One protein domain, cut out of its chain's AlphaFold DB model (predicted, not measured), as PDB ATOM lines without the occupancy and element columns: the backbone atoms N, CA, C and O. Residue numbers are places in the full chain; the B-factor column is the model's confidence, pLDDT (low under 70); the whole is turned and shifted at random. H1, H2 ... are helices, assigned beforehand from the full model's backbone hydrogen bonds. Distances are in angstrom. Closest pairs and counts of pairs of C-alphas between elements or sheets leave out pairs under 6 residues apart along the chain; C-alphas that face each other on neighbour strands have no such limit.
ATOM      1  N   LEU A   9     -31.283  23.598  22.370       97.56
ATOM      2  CA  LEU A   9     -30.063  23.176  23.067       97.56
ATOM      3  C   LEU A   9     -28.779  23.520  22.299       97.56
ATOM      4  O   LEU A   9     -27.809  24.011  22.877       97.56
ATOM      5  N   LYS A  10     -28.774  23.300  20.978       97.00
ATOM      6  CA  LYS A  10     -27.616  23.614  20.125       97.00
ATOM      7  C   LYS A  10     -27.373  25.125  19.985       97.00
ATOM      8  O   LYS A  10     -26.218  25.523  20.136       97.00
ATOM      9  N   PRO A  11     -28.396  25.968  19.722       95.25
ATOM     10  CA  PRO A  11     -28.247  27.423  19.776       95.25
ATOM     11  C   PRO A  11     -27.655  27.932  21.095       95.25
ATOM     12  O   PRO A  11     -26.692  28.698  21.062       95.25
ATOM     13  N   PHE A  12     -28.167  27.461  22.237       96.50
ATOM     14  CA  PHE A  12     -27.656  27.832  23.560       96.50
ATOM     15  C   PHE A  12     -26.166  27.485  23.730       96.50
ATOM     16  O   PHE A  12     -25.353  28.354  24.059       96.50
ATOM     17  N   TRP A  13     -25.785  26.236  23.440       97.56
ATOM     18  CA  TRP A  13     -24.388  25.784  23.483       97.56
ATOM     19  C   TRP A  13     -23.479  26.629  22.578       97.56
ATOM     20  O   TRP A  13     -22.442  27.126  23.024       97.56
ATOM     21  N   ALA A  14     -23.889  26.847  21.325       95.44
ATOM     22  CA  ALA A  14     -23.097  27.576  20.337       95.44
ATOM     23  C   ALA A  14     -22.870  29.036  20.752       95.44
ATOM     24  O   ALA A  14     -21.740  29.519  20.686       95.44
ATOM     25  N   ARG A  15     -23.915  29.728  21.232       94.69
ATOM     26  CA  ARG A  15     -23.790  31.102  21.747       94.69
ATOM     27  C   ARG A  15     -22.872  31.172  22.962       94.69
ATOM     28  O   ARG A  15     -22.053  32.082  23.050       94.69
ATOM     29  N   THR A  16     -22.985  30.216  23.880       94.69
ATOM     30  CA  THR A  16     -22.179  30.197  25.108       94.69
ATOM     31  C   THR A  16     -20.691  30.011  24.799       94.69
ATOM     32  O   THR A  16     -19.856  30.750  25.324       94.69
ATOM     33  N   LEU A  17     -20.337  29.096  23.890       95.62
ATOM     34  CA  LEU A  17     -18.942  28.910  23.471       95.62
ATOM     35  C   LEU A  17     -18.410  30.046  22.592       95.62
ATOM     36  O   LEU A  17     -17.232  30.383  22.691       95.62
ATOM     37  N   ALA A  18     -19.255  30.675  21.774       93.12
ATOM     38  CA  ALA A  18     -18.871  31.879  21.040       93.12
ATOM     39  C   ALA A  18     -18.472  33.009  22.008       93.12
ATOM     40  O   ALA A  18     -17.378  33.560  21.876       93.12
ATOM     41  N   LYS A  19     -19.291  33.265  23.042       89.75
ATOM     42  CA  LYS A  19     -18.984  34.237  24.107       89.75
ATOM     43  C   LYS A  19     -17.671  33.908  24.822       89.75
ATOM     44  O   LYS A  19     -16.842  34.794  25.005       89.75
ATOM     45  N   ARG A  20     -17.444  32.633  25.170       90.81
ATOM     46  CA  ARG A  20     -16.176  32.169  25.770       90.81
ATOM     47  C   ARG A  20     -14.962  32.524  24.906       90.81
ATOM     48  O   ARG A  20     -13.931  32.920  25.438       90.81
ATOM     49  N   ASN A  21     -15.084  32.391  23.589       91.56
ATOM     50  CA  ASN A  21     -14.000  32.638  22.636       91.56
ATOM     51  C   ASN A  21     -13.852  34.122  22.251       91.56
ATOM     52  O   ASN A  21     -13.169  34.434  21.278       91.56
ATOM     53  N   GLY A  22     -14.493  35.038  22.985       89.31
ATOM     54  CA  GLY A  22     -14.412  36.478  22.736       89.31
ATOM     55  C   GLY A  22     -15.197  36.945  21.508       89.31
ATOM     56  O   GLY A  22     -15.016  38.077  21.063       89.31
ATOM     57  N   VAL A  23     -16.068  36.101  20.950       90.56
ATOM     58  CA  VAL A  23     -16.956  36.498  19.855       90.56
ATOM     59  C   VAL A  23     -18.148  37.233  20.452       90.56
ATOM     60  O   VAL A  23     -18.888  36.676  21.267       90.56
ATOM     61  N   PHE A  24     -18.345  38.483  20.036       82.81
ATOM     62  CA  PHE A  24     -19.535  39.234  20.408       82.81
ATOM     63  C   PHE A  24     -20.773  38.560  19.815       82.81
ATOM     64  O   PHE A  24     -20.884  38.380  18.602       82.81
ATOM     65  N   VAL A  25     -21.703  38.194  20.689       79.12
ATOM     66  CA  VAL A  25     -23.017  37.678  20.323       79.12
ATOM     67  C   VAL A  25     -24.035  38.514  21.073       79.12
ATOM     68  O   VAL A  25     -24.186  38.366  22.290       79.12
ATOM     69  N   GLU A  26     -24.713  39.398  20.345       80.31
ATOM     70  CA  GLU A  26     -25.854  40.129  20.883       80.31
ATOM     71  C   GLU A  26     -26.892  39.118  21.379       80.31
ATOM     72  O   GLU A  26     -27.253  38.172  20.677       80.31
ATOM     73  N   THR A  27     -27.296  39.259  22.638       82.00
ATOM     74  CA  THR A  27     -28.304  38.393  23.251       82.00
ATOM     75  C   THR A  27     -29.594  39.177  23.295       82.00
ATOM     76  O   THR A  27     -29.661  40.188  23.983       82.00
ATOM     77  N   THR A  28     -30.593  38.728  22.543       88.25
ATOM     78  CA  THR A  28     -31.917  39.354  22.563       88.25
ATOM     79  C   THR A  28     -32.702  38.919  23.801       88.25
ATOM     80  O   THR A  28     -32.457  37.837  24.343       88.25
ATOM     81  N   ASP A  29     -33.734  39.673  24.185       86.06
ATOM     82  CA  ASP A  29     -34.683  39.265  25.237       86.06
ATOM     83  C   ASP A  29     -35.314  37.896  24.948       86.06
ATOM     84  O   ASP A  29     -35.669  37.128  25.844       86.06
ATOM     85  N   ARG A  30     -35.490  37.558  23.664       89.62
ATOM     86  CA  ARG A  30     -35.978  36.238  23.261       89.62
ATOM     87  C   ARG A  30     -34.947  35.155  23.553       89.62
ATOM     88  O   ARG A  30     -35.334  34.116  24.078       89.62
ATOM     89  N   ASP A  31     -33.679  35.380  23.219       90.69
ATOM     90  CA  ASP A  31     -32.610  34.419  23.501       90.69
ATOM     91  C   ASP A  31     -32.468  34.188  25.001       90.69
ATOM     92  O   ASP A  31     -32.459  33.037  25.428       90.69
ATOM     93  N   TRP A  32     -32.456  35.263  25.794       89.19
ATOM     94  CA  TRP A  32     -32.404  35.188  27.253       89.19
ATOM     95  C   TRP A  32     -33.553  34.356  27.833       89.19
ATOM     96  O   TRP A  32     -33.327  33.426  28.612       89.19
ATOM     97  N   ARG A  33     -34.795  34.630  27.413       92.69
ATOM     98  CA  ARG A  33     -35.963  33.862  27.869       92.69
ATOM     99  C   ARG A  33     -35.898  32.406  27.443       92.69
ATOM    100  O   ARG A  33     -36.191  31.524  28.245       92.69
ATOM    101  N   PHE A  34     -35.520  32.140  26.194       95.19
ATOM    102  CA  PHE A  34     -35.444  30.773  25.682       95.19
ATOM    103  C   PHE A  34     -34.320  29.981  26.354       95.19
ATOM    104  O   PHE A  34     -34.503  28.794  26.603       95.19
ATOM    105  N   ASP A  35     -33.199  30.620  26.691       95.00
ATOM    106  CA  ASP A  35     -32.104  30.001  27.440       95.00
ATOM    107  C   ASP A  35     -32.563  29.619  28.851       95.00
ATOM    108  O   ASP A  35     -32.394  28.472  29.260       95.00
ATOM    109  N   ASN A  36     -33.248  30.521  29.557       94.75
ATOM    110  CA  ASN A  36     -33.826  30.216  30.868       94.75
ATOM    111  C   ASN A  36     -34.876  29.098  30.797       94.75
ATOM    112  O   ASN A  36     -34.813  28.150  31.576       94.75
ATOM    113  N   LEU A  37     -35.818  29.163  29.847       96.19
ATOM    114  CA  LEU A  37     -36.838  28.125  29.640       96.19
ATOM    115  C   LEU A  37     -36.217  26.773  29.278       96.19
ATOM    116  O   LEU A  37     -36.662  25.752  29.793       96.19
ATOM    117  N   LEU A  38     -35.175  26.757  28.445       97.44
ATOM    118  CA  LEU A  38     -34.431  25.546  28.101       97.44
ATOM    119  C   LEU A  38     -33.794  24.925  29.342       97.44
ATOM    120  O   LEU A  38     -33.991  23.738  29.586       97.44
ATOM    121  N   LEU A  39     -33.027  25.700  30.109       97.12
ATOM    122  CA  LEU A  39     -32.293  25.183  31.262       97.12
ATOM    123  C   LEU A  39     -33.244  24.710  32.359       97.12
ATOM    124  O   LEU A  39     -33.167  23.561  32.789       97.12
ATOM    125  N   ASN A  40     -34.208  25.545  32.739       95.88
ATOM    126  CA  ASN A  40     -35.212  25.195  33.737       95.88
ATOM    127  C   ASN A  40     -36.093  24.032  33.277       95.88
ATOM    128  O   ASN A  40     -36.381  23.121  34.051       95.88
ATOM    129  N   GLY A  41     -36.461  24.016  31.997       95.50
ATOM    130  CA  GLY A  41     -37.222  22.934  31.404       95.50
ATOM    131  C   GLY A  41     -36.461  21.616  31.344       95.50
ATOM    132  O   GLY A  41     -37.074  20.564  31.481       95.50
ATOM    133  N   LEU A  42     -35.144  21.653  31.184       96.12
ATOM    134  CA  LEU A  42     -34.310  20.464  31.261       96.12
ATOM    135  C   LEU A  42     -33.904  20.116  32.689       96.12
ATOM    136  O   LEU A  42     -33.265  19.100  32.861       96.12
ATOM    137  N   GLY A  43     -34.253  20.886  33.722       95.31
ATOM    138  CA  GLY A  43     -33.779  20.573  35.072       95.31
ATOM    139  C   GLY A  43     -32.288  20.881  35.278       95.31
ATOM    140  O   GLY A  43     -31.629  20.201  36.063       95.31
ATOM    141  N   LEU A  44     -31.737  21.855  34.548       96.06
ATOM    142  CA  LEU A  44     -30.318  22.212  34.548       96.06
ATOM    143  C   LEU A  44     -30.094  23.544  35.283       96.06
ATOM    144  O   LEU A  44     -30.559  24.584  34.813       96.06
ATOM    145  N   PRO A  45     -29.357  23.563  36.407       95.12
ATOM    146  CA  PRO A  45     -29.014  24.803  37.094       95.12
ATOM    147  C   PRO A  45     -28.122  25.692  36.226       95.12
ATOM    148  O   PRO A  45     -27.147  25.215  35.635       95.12
ATOM    149  N   LEU A  46     -28.410  26.996  36.191       93.88
ATOM    150  CA  LEU A  46     -27.659  27.959  35.377       93.88
ATOM    151  C   LEU A  46     -26.168  27.982  35.741       93.88
ATOM    152  O   LEU A  46     -25.320  27.856  34.858       93.88
ATOM    153  N   GLU A  47     -25.844  28.106  37.034       92.94
ATOM    154  CA  GLU A  47     -24.456  28.180  37.509       92.94
ATOM    155  C   GLU A  47     -23.668  26.909  37.148       92.94
ATOM    156  O   GLU A  47     -22.607  27.009  36.535       92.94
ATOM    157  N   GLU A  48     -24.212  25.720  37.432       95.31
ATOM    158  CA  GLU A  48     -23.566  24.435  37.113       95.31
ATOM    159  C   GLU A  48     -23.357  24.260  35.597       95.31
ATOM    160  O   GLU A  48     -22.290  23.837  35.143       95.31
ATOM    161  N   THR A  49     -24.356  24.643  34.796       97.25
ATOM    162  CA  THR A  49     -24.298  24.530  33.334       97.25
ATOM    163  C   THR A  49     -23.242  25.455  32.739       97.25
ATOM    164  O   THR A  49     -22.433  25.033  31.907       97.25
ATOM    165  N   LEU A  50     -23.210  26.718  33.176       95.94
ATOM    166  CA  LEU A  50     -22.221  27.685  32.705       95.94
ATOM    167  C   LEU A  50     -20.809  27.306  33.154       95.94
ATOM    168  O   LEU A  50     -19.889  27.394  32.345       95.94
ATOM    169  N   GLN A  51     -20.625  26.828  34.388       95.38
ATOM    170  CA  GLN A  51     -19.329  26.326  34.857       95.38
ATOM    171  C   GLN A  51     -18.810  25.189  33.965       95.38
ATOM    172  O   GLN A  51     -17.645  25.206  33.564       95.38
ATOM    173  N   TYR A  52     -19.666  24.234  33.589       97.50
ATOM    174  CA  TYR A  52     -19.267  23.140  32.706       97.50
ATOM    175  C   TYR A  52     -18.889  23.633  31.300       97.50
ATOM    176  O   TYR A  52     -17.798  23.320  30.815       97.50
ATOM    177  N   LEU A  53     -19.737  24.444  30.658       97.62
ATOM    178  CA  LEU A  53     -19.500  24.946  29.296       97.62
ATOM    179  C   LEU A  53     -18.270  25.866  29.217       97.62
ATOM    180  O   LEU A  53     -17.409  25.708  28.342       97.62
ATOM    181  N   LEU A  54     -18.164  26.818  30.145       95.69
ATOM    182  CA  LEU A  54     -17.092  27.819  30.183       95.69
ATOM    183  C   LEU A  54     -15.790  27.285  30.787       95.69
ATOM    184  O   LEU A  54     -14.733  27.849  30.518       95.69
ATOM    185  N   GLY A  55     -15.843  26.194  31.551       95.81
ATOM    186  CA  GLY A  55     -14.665  25.481  32.039       95.81
ATOM    187  C   GLY A  55     -14.110  24.522  30.988       95.81
ATOM    188  O   GLY A  55     -12.983  24.685  30.523       95.81
ATOM    189  N   SER A  56     -14.930  23.579  30.515       96.31
ATOM    190  CA  SER A  56     -14.459  22.449  29.697       96.31
ATOM    191  C   SER A  56     -14.437  22.685  28.181       96.31
ATOM    192  O   SER A  56     -13.644  22.050  27.500       96.31
ATOM    193  N   ALA A  57     -15.234  23.625  27.655       96.50
ATOM    194  CA  ALA A  57     -15.395  23.879  26.211       96.50
ATOM    195  C   ALA A  57     -15.741  22.594  25.442       96.50
ATOM    196  O   ALA A  57     -15.051  22.237  24.485       96.50
ATOM    197  N   PRO A  58     -16.803  21.886  25.858       98.00
ATOM    198  CA  PRO A  58     -17.126  20.590  25.295       98.00
ATOM    199  C   PRO A  58     -17.616  20.754  23.854       98.00
ATOM    200  O   PRO A  58     -18.273  21.742  23.503       98.00
ATOM    201  N   SER A  59     -17.382  19.746  23.023       98.00
ATOM    202  CA  SER A  59     -18.146  19.565  21.792       98.00
ATOM    203  C   SER A  59     -19.644  19.461  22.099       98.00
ATOM    204  O   SER A  59     -20.065  19.160  23.218       98.00
ATOM    205  N   PHE A  60     -20.489  19.688  21.091       98.19
ATOM    206  CA  PHE A  60     -21.935  19.608  21.296       98.19
ATOM    207  C   PHE A  60     -22.386  18.204  21.748       98.19
ATOM    208  O   PHE A  60     -23.247  18.098  22.611       98.19
ATOM    209  N   ALA A  61     -21.756  17.138  21.241       98.06
ATOM    210  CA  ALA A  61     -22.059  15.762  21.647       98.06
ATOM    211  C   ALA A  61     -21.650  15.464  23.104       98.06
ATOM    212  O   ALA A  61     -22.365  14.765  23.824       98.06
ATOM    213  N   GLU A  62     -20.525  16.018  23.566       98.25
ATOM    214  CA  GLU A  62     -20.117  15.928  24.975       98.25
ATOM    215  C   GLU A  62     -21.084  16.698  25.878       98.25
ATOM    216  O   GLU A  62     -21.446  16.204  26.943       98.25
ATOM    217  N   PHE A  63     -21.576  17.858  25.431       98.38
ATOM    218  CA  PHE A  63     -22.604  18.590  26.164       98.38
ATOM    219  C   PHE A  63     -23.924  17.812  26.254       98.38
ATOM    220  O   PHE A  63     -24.501  17.733  27.333       98.38
ATOM    221  N   GLU A  64     -24.371  17.168  25.173       97.88
ATOM    222  CA  GLU A  64     -25.545  16.283  25.212       97.88
ATOM    223  C   GLU A  64     -25.351  15.115  26.197       97.88
ATOM    224  O   GLU A  64     -26.240  14.806  26.991       97.88
ATOM    225  N   SER A  65     -24.159  14.517  26.214       97.50
ATOM    226  CA  SER A  65     -23.814  13.450  27.164       97.50
ATOM    227  C   SER A  65     -23.822  13.949  28.612       97.50
ATOM    228  O   SER A  65     -24.315  13.263  29.511       97.50
ATOM    229  N   TRP A  66     -23.319  15.163  28.847       97.69
ATOM    230  CA  TRP A  66     -23.355  15.800  30.160       97.69
ATOM    231  C   TRP A  66     -24.789  16.074  30.619       97.69
ATOM    232  O   TRP A  66     -25.115  15.743  31.758       97.69
ATOM    233  N   VAL A  67     -25.662  16.584  29.743       97.25
ATOM    234  CA  VAL A  67     -27.088  16.788  30.053       97.25
ATOM    235  C   VAL A  67     -27.726  15.464  30.478       97.25
ATOM    236  O   VAL A  67     -28.300  15.393  31.559       97.25
ATOM    237  N   LEU A  68     -27.552  14.382  29.713       95.88
ATOM    238  CA  LEU A  68     -28.080  13.061  30.087       95.88
ATOM    239  C   LEU A  68     -27.570  12.569  31.444       95.88
ATOM    240  O   LEU A  68     -28.333  11.979  32.211       95.88
ATOM    241  N   SER A  69     -26.301  12.833  31.768       95.12
ATOM    242  CA  SER A  69     -25.722  12.435  33.056       95.12
ATOM    243  C   SER A  69     -26.423  13.077  34.261       95.12
ATOM    244  O   SER A  69     -26.420  12.489  35.340       95.12
ATOM    245  N   LYS A  70     -27.079  14.235  34.085       93.75
ATOM    246  CA  LYS A  70     -27.869  14.904  35.134       93.75
ATOM    247  C   LYS A  70     -29.249  14.288  35.357       93.75
ATOM    248  O   LYS A  70     -29.870  14.544  36.382       93.75
ATOM    249  N   HIS A  71     -29.696  13.425  34.447       90.62
ATOM    250  CA  HIS A  71     -31.015  12.794  34.487       90.62
ATOM    251  C   HIS A  71     -30.931  11.268  34.455       90.62
ATOM    252  O   HIS A  71     -31.773  10.603  33.860       90.62
ATOM    253  N   ASN A  72     -29.895  10.687  35.068       87.38
ATOM    254  CA  ASN A  72     -29.698   9.233  35.116       87.38
ATOM    255  C   ASN A  72     -29.721   8.562  33.724       87.38
ATOM    256  O   ASN A  72     -30.126   7.411  33.589       87.38
ATOM    257  N   GLY A  73     -29.297   9.286  32.683       90.25
ATOM    258  CA  GLY A  73     -29.231   8.784  31.312       90.25
ATOM    259  C   GLY A  73     -30.510   8.938  30.485       90.25
ATOM    260  O   GLY A  73     -30.497   8.529  29.326       90.25
ATOM    261  N   GLN A  74     -31.589   9.529  31.013       90.38
ATOM    262  CA  GLN A  74     -32.844   9.688  30.271       90.38
ATOM    263  C   GLN A  74     -33.534  11.028  30.549       90.38
ATOM    264  O   GLN A  74     -33.702  11.430  31.692       90.38
ATOM    265  N   LEU A  75     -33.992  11.695  29.486       93.88
ATOM    266  CA  LEU A  75     -34.857  12.873  29.587       93.88
ATOM    267  C   LEU A  75     -36.331  12.472  29.549       93.88
ATOM    268  O   LEU A  75     -36.698  11.505  28.881       93.88
ATOM    269  N   ASP A  76     -37.165  13.244  30.240       92.62
ATOM    270  CA  ASP A  76     -38.610  13.038  30.301       92.62
ATOM    271  C   ASP A  76     -39.283  13.453  28.973       92.62
ATOM    272  O   ASP A  76     -39.281  14.644  28.644       92.62
ATOM    273  N   PRO A  77     -39.850  12.523  28.175       94.69
ATOM    274  CA  PRO A  77     -40.365  12.853  26.844       94.69
ATOM    275  C   PRO A  77     -41.461  13.936  26.828       94.69
ATOM    276  O   PRO A  77     -41.323  14.869  26.037       94.69
ATOM    277  N   PRO A  78     -42.481  13.923  27.716       94.75
ATOM    278  CA  PRO A  78     -43.460  15.010  27.814       94.75
ATOM    279  C   PRO A  78     -42.829  16.389  28.040       94.75
ATOM    280  O   PRO A  78     -43.301  17.391  27.496       94.75
ATOM    281  N   GLN A  79     -41.745  16.452  28.812       94.38
ATOM    282  CA  GLN A  79     -41.015  17.691  29.055       94.38
ATOM    283  C   GLN A  79     -40.285  18.180  27.794       94.38
ATOM    284  O   GLN A  79     -40.291  19.380  27.498       94.38
ATOM    285  N   ILE A  80     -39.705  17.262  27.016       96.56
ATOM    286  CA  ILE A  80     -39.086  17.585  25.723       96.56
ATOM    287  C   ILE A  80     -40.135  18.043  24.712       96.56
ATOM    288  O   ILE A  80     -39.915  19.036  24.018       96.56
ATOM    289  N   ASP A  81     -41.295  17.391  24.669       97.00
ATOM    290  CA  ASP A  81     -42.399  17.787  23.796       97.00
ATOM    291  C   ASP A  81     -42.916  19.186  24.147       97.00
ATOM    292  O   ASP A  81     -43.160  19.995  23.246       97.00
ATOM    293  N   ARG A  82     -43.016  19.523  25.441       97.38
ATOM    294  CA  ARG A  82     -43.376  20.874  25.899       97.38
ATOM    295  C   ARG A  82     -42.361  21.919  25.438       97.38
ATOM    296  O   ARG A  82     -42.752  22.935  24.861       97.38
ATOM    297  N   LEU A  83     -41.068  21.666  25.654       97.50
ATOM    298  CA  LEU A  83     -39.981  22.550  25.211       97.50
ATOM    299  C   LEU A  83     -39.987  22.732  23.693       97.50
ATOM    300  O   LEU A  83     -39.885  23.848  23.188       97.50
ATOM    301  N   ASN A  84     -40.131  21.643  22.946       97.62
ATOM    302  CA  ASN A  84     -40.109  21.698  21.494       97.62
ATOM    303  C   ASN A  84     -41.346  22.400  20.933       97.62
ATOM    304  O   ASN A  84     -41.207  23.190  19.999       97.62
ATOM    305  N   SER A  85     -42.526  22.185  21.516       97.44
ATOM    306  CA  SER A  85     -43.748  22.913  21.147       97.44
ATOM    307  C   SER A  85     -43.572  24.415  21.378       97.44
ATOM    308  O   SER A  85     -43.786  25.209  20.464       97.44
ATOM    309  N   LEU A  86     -43.040  24.796  22.547       96.38
ATOM    310  CA  LEU A  86     -42.680  26.176  22.873       96.38
ATOM    311  C   LEU A  86     -41.724  26.786  21.829       96.38
ATOM    312  O   LEU A  86     -42.004  27.849  21.278       96.38
ATOM    313  N   PHE A  87     -40.596  26.133  21.544       95.88
ATOM    314  CA  PHE A  87     -39.565  26.701  20.667       95.88
ATOM    315  C   PHE A  87     -39.960  26.723  19.188       95.88
ATOM    316  O   PHE A  87     -39.484  27.583  18.443       95.88
ATOM    317  N   SER A  88     -40.819  25.799  18.760       95.75
ATOM    318  CA  SER A  88     -41.334  25.731  17.387       95.75
ATOM    319  C   SER A  88     -42.606  26.554  17.162       95.75
ATOM    320  O   SER A  88     -43.015  26.722  16.013       95.75
ATOM    321  N   GLY A  89     -43.233  27.061  18.229       95.25
ATOM    322  CA  GLY A  89     -44.537  27.721  18.166       95.25
ATOM    323  C   GLY A  89     -45.688  26.770  17.823       95.25
ATOM    324  O   GLY A  89     -46.742  27.228  17.386       95.25
ATOM    325  N   GLN A  90     -45.488  25.458  17.972       96.44
ATOM    326  CA  GLN A  90     -46.549  24.470  17.798       96.44
ATOM    327  C   GLN A  90     -47.416  24.378  19.062       96.44
ATOM    328  O   GLN A  90     -46.926  24.639  20.165       96.44
ATOM    329  N   PRO A  91     -48.695  23.985  18.932       96.75
ATOM    330  CA  PRO A  91     -49.539  23.713  20.086       96.75
ATOM    331  C   PRO A  91     -48.923  22.650  20.998       96.75
ATOM    332  O   PRO A  91     -48.307  21.696  20.527       96.75
ATOM    333  N   TYR A  92     -49.144  22.787  22.304       97.44
ATOM    334  CA  TYR A  92     -48.746  21.774  23.279       97.44
ATOM    335  C   TYR A  92     -49.431  20.426  23.018       97.44
ATOM    336  O   TYR A  92     -50.556  20.405  22.511       97.44
TER     337      TYR A  92
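Overview. This is residues 9 to 92 of the 332 residues of an uncharacterized protein of Hymenobacter sp. CRA2 (UniProt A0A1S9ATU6). Two helices, H2 and H5, run side by side in opposite ways, and the other three helices, H1, H3 and H4, make a second group, set at steep angles to one another, in which H1 packs on H3. H1 runs away from beside H2, and H5 makes the far end of the domain. The printed part has 84 residues with five named helices, in the order H1 H2 H3 H4 H5, and no named strand; its class is all helix. It is compact, with a radius of gyration of the C-alphas of 13.0 A, and spans 37 by 31 by 20 A.

Arrangement. The longest helix, H2, residues 29 to 42, touches H5, residues 77 to 88, at a shallow tilt of 8 degrees, opposite ways; the closest C-alphas are those of Gly 41 and Leu 83, 6.8 A apart. H1, residues 9 to 20, is close to H2 but not clearly touching, with C-alphas 12 and 35 the closest at 6.3 A. H1 touches H3, residues 46 to 56, at a steep tilt of 62 degrees, closest at the C-alphas of Arg 20 and Leu 54, 6.3 A. With residues 10 to 13 alone, H1 only just touches H4, residues 60 to 69, with 3 pairs of C-alphas within 8 A, the closest Trp 13 and Phe 60 at 7.0 A. H5 is apart from H1, H3 and H4. In all five helices every O i to N i+4 pair is within hydrogen-bond range.

Along the chain. H2 measures 19.7 A from first to last C-alpha, H1 16.8 A, H5 16.0 A, H3 15.4 A and H4 14.3 A. H1 begins at C-alpha 9 (-30.063, 23.176, 23.067), and H5 ends at C-alpha 88 (-41.334, 25.731, 17.387).

Size, cuts and confidence. The C-alphas of Gly 22 and Pro 91 are the two farthest apart, 37.5 A. The printed part has no cut and no long link. No printed residue is under pLDDT 70.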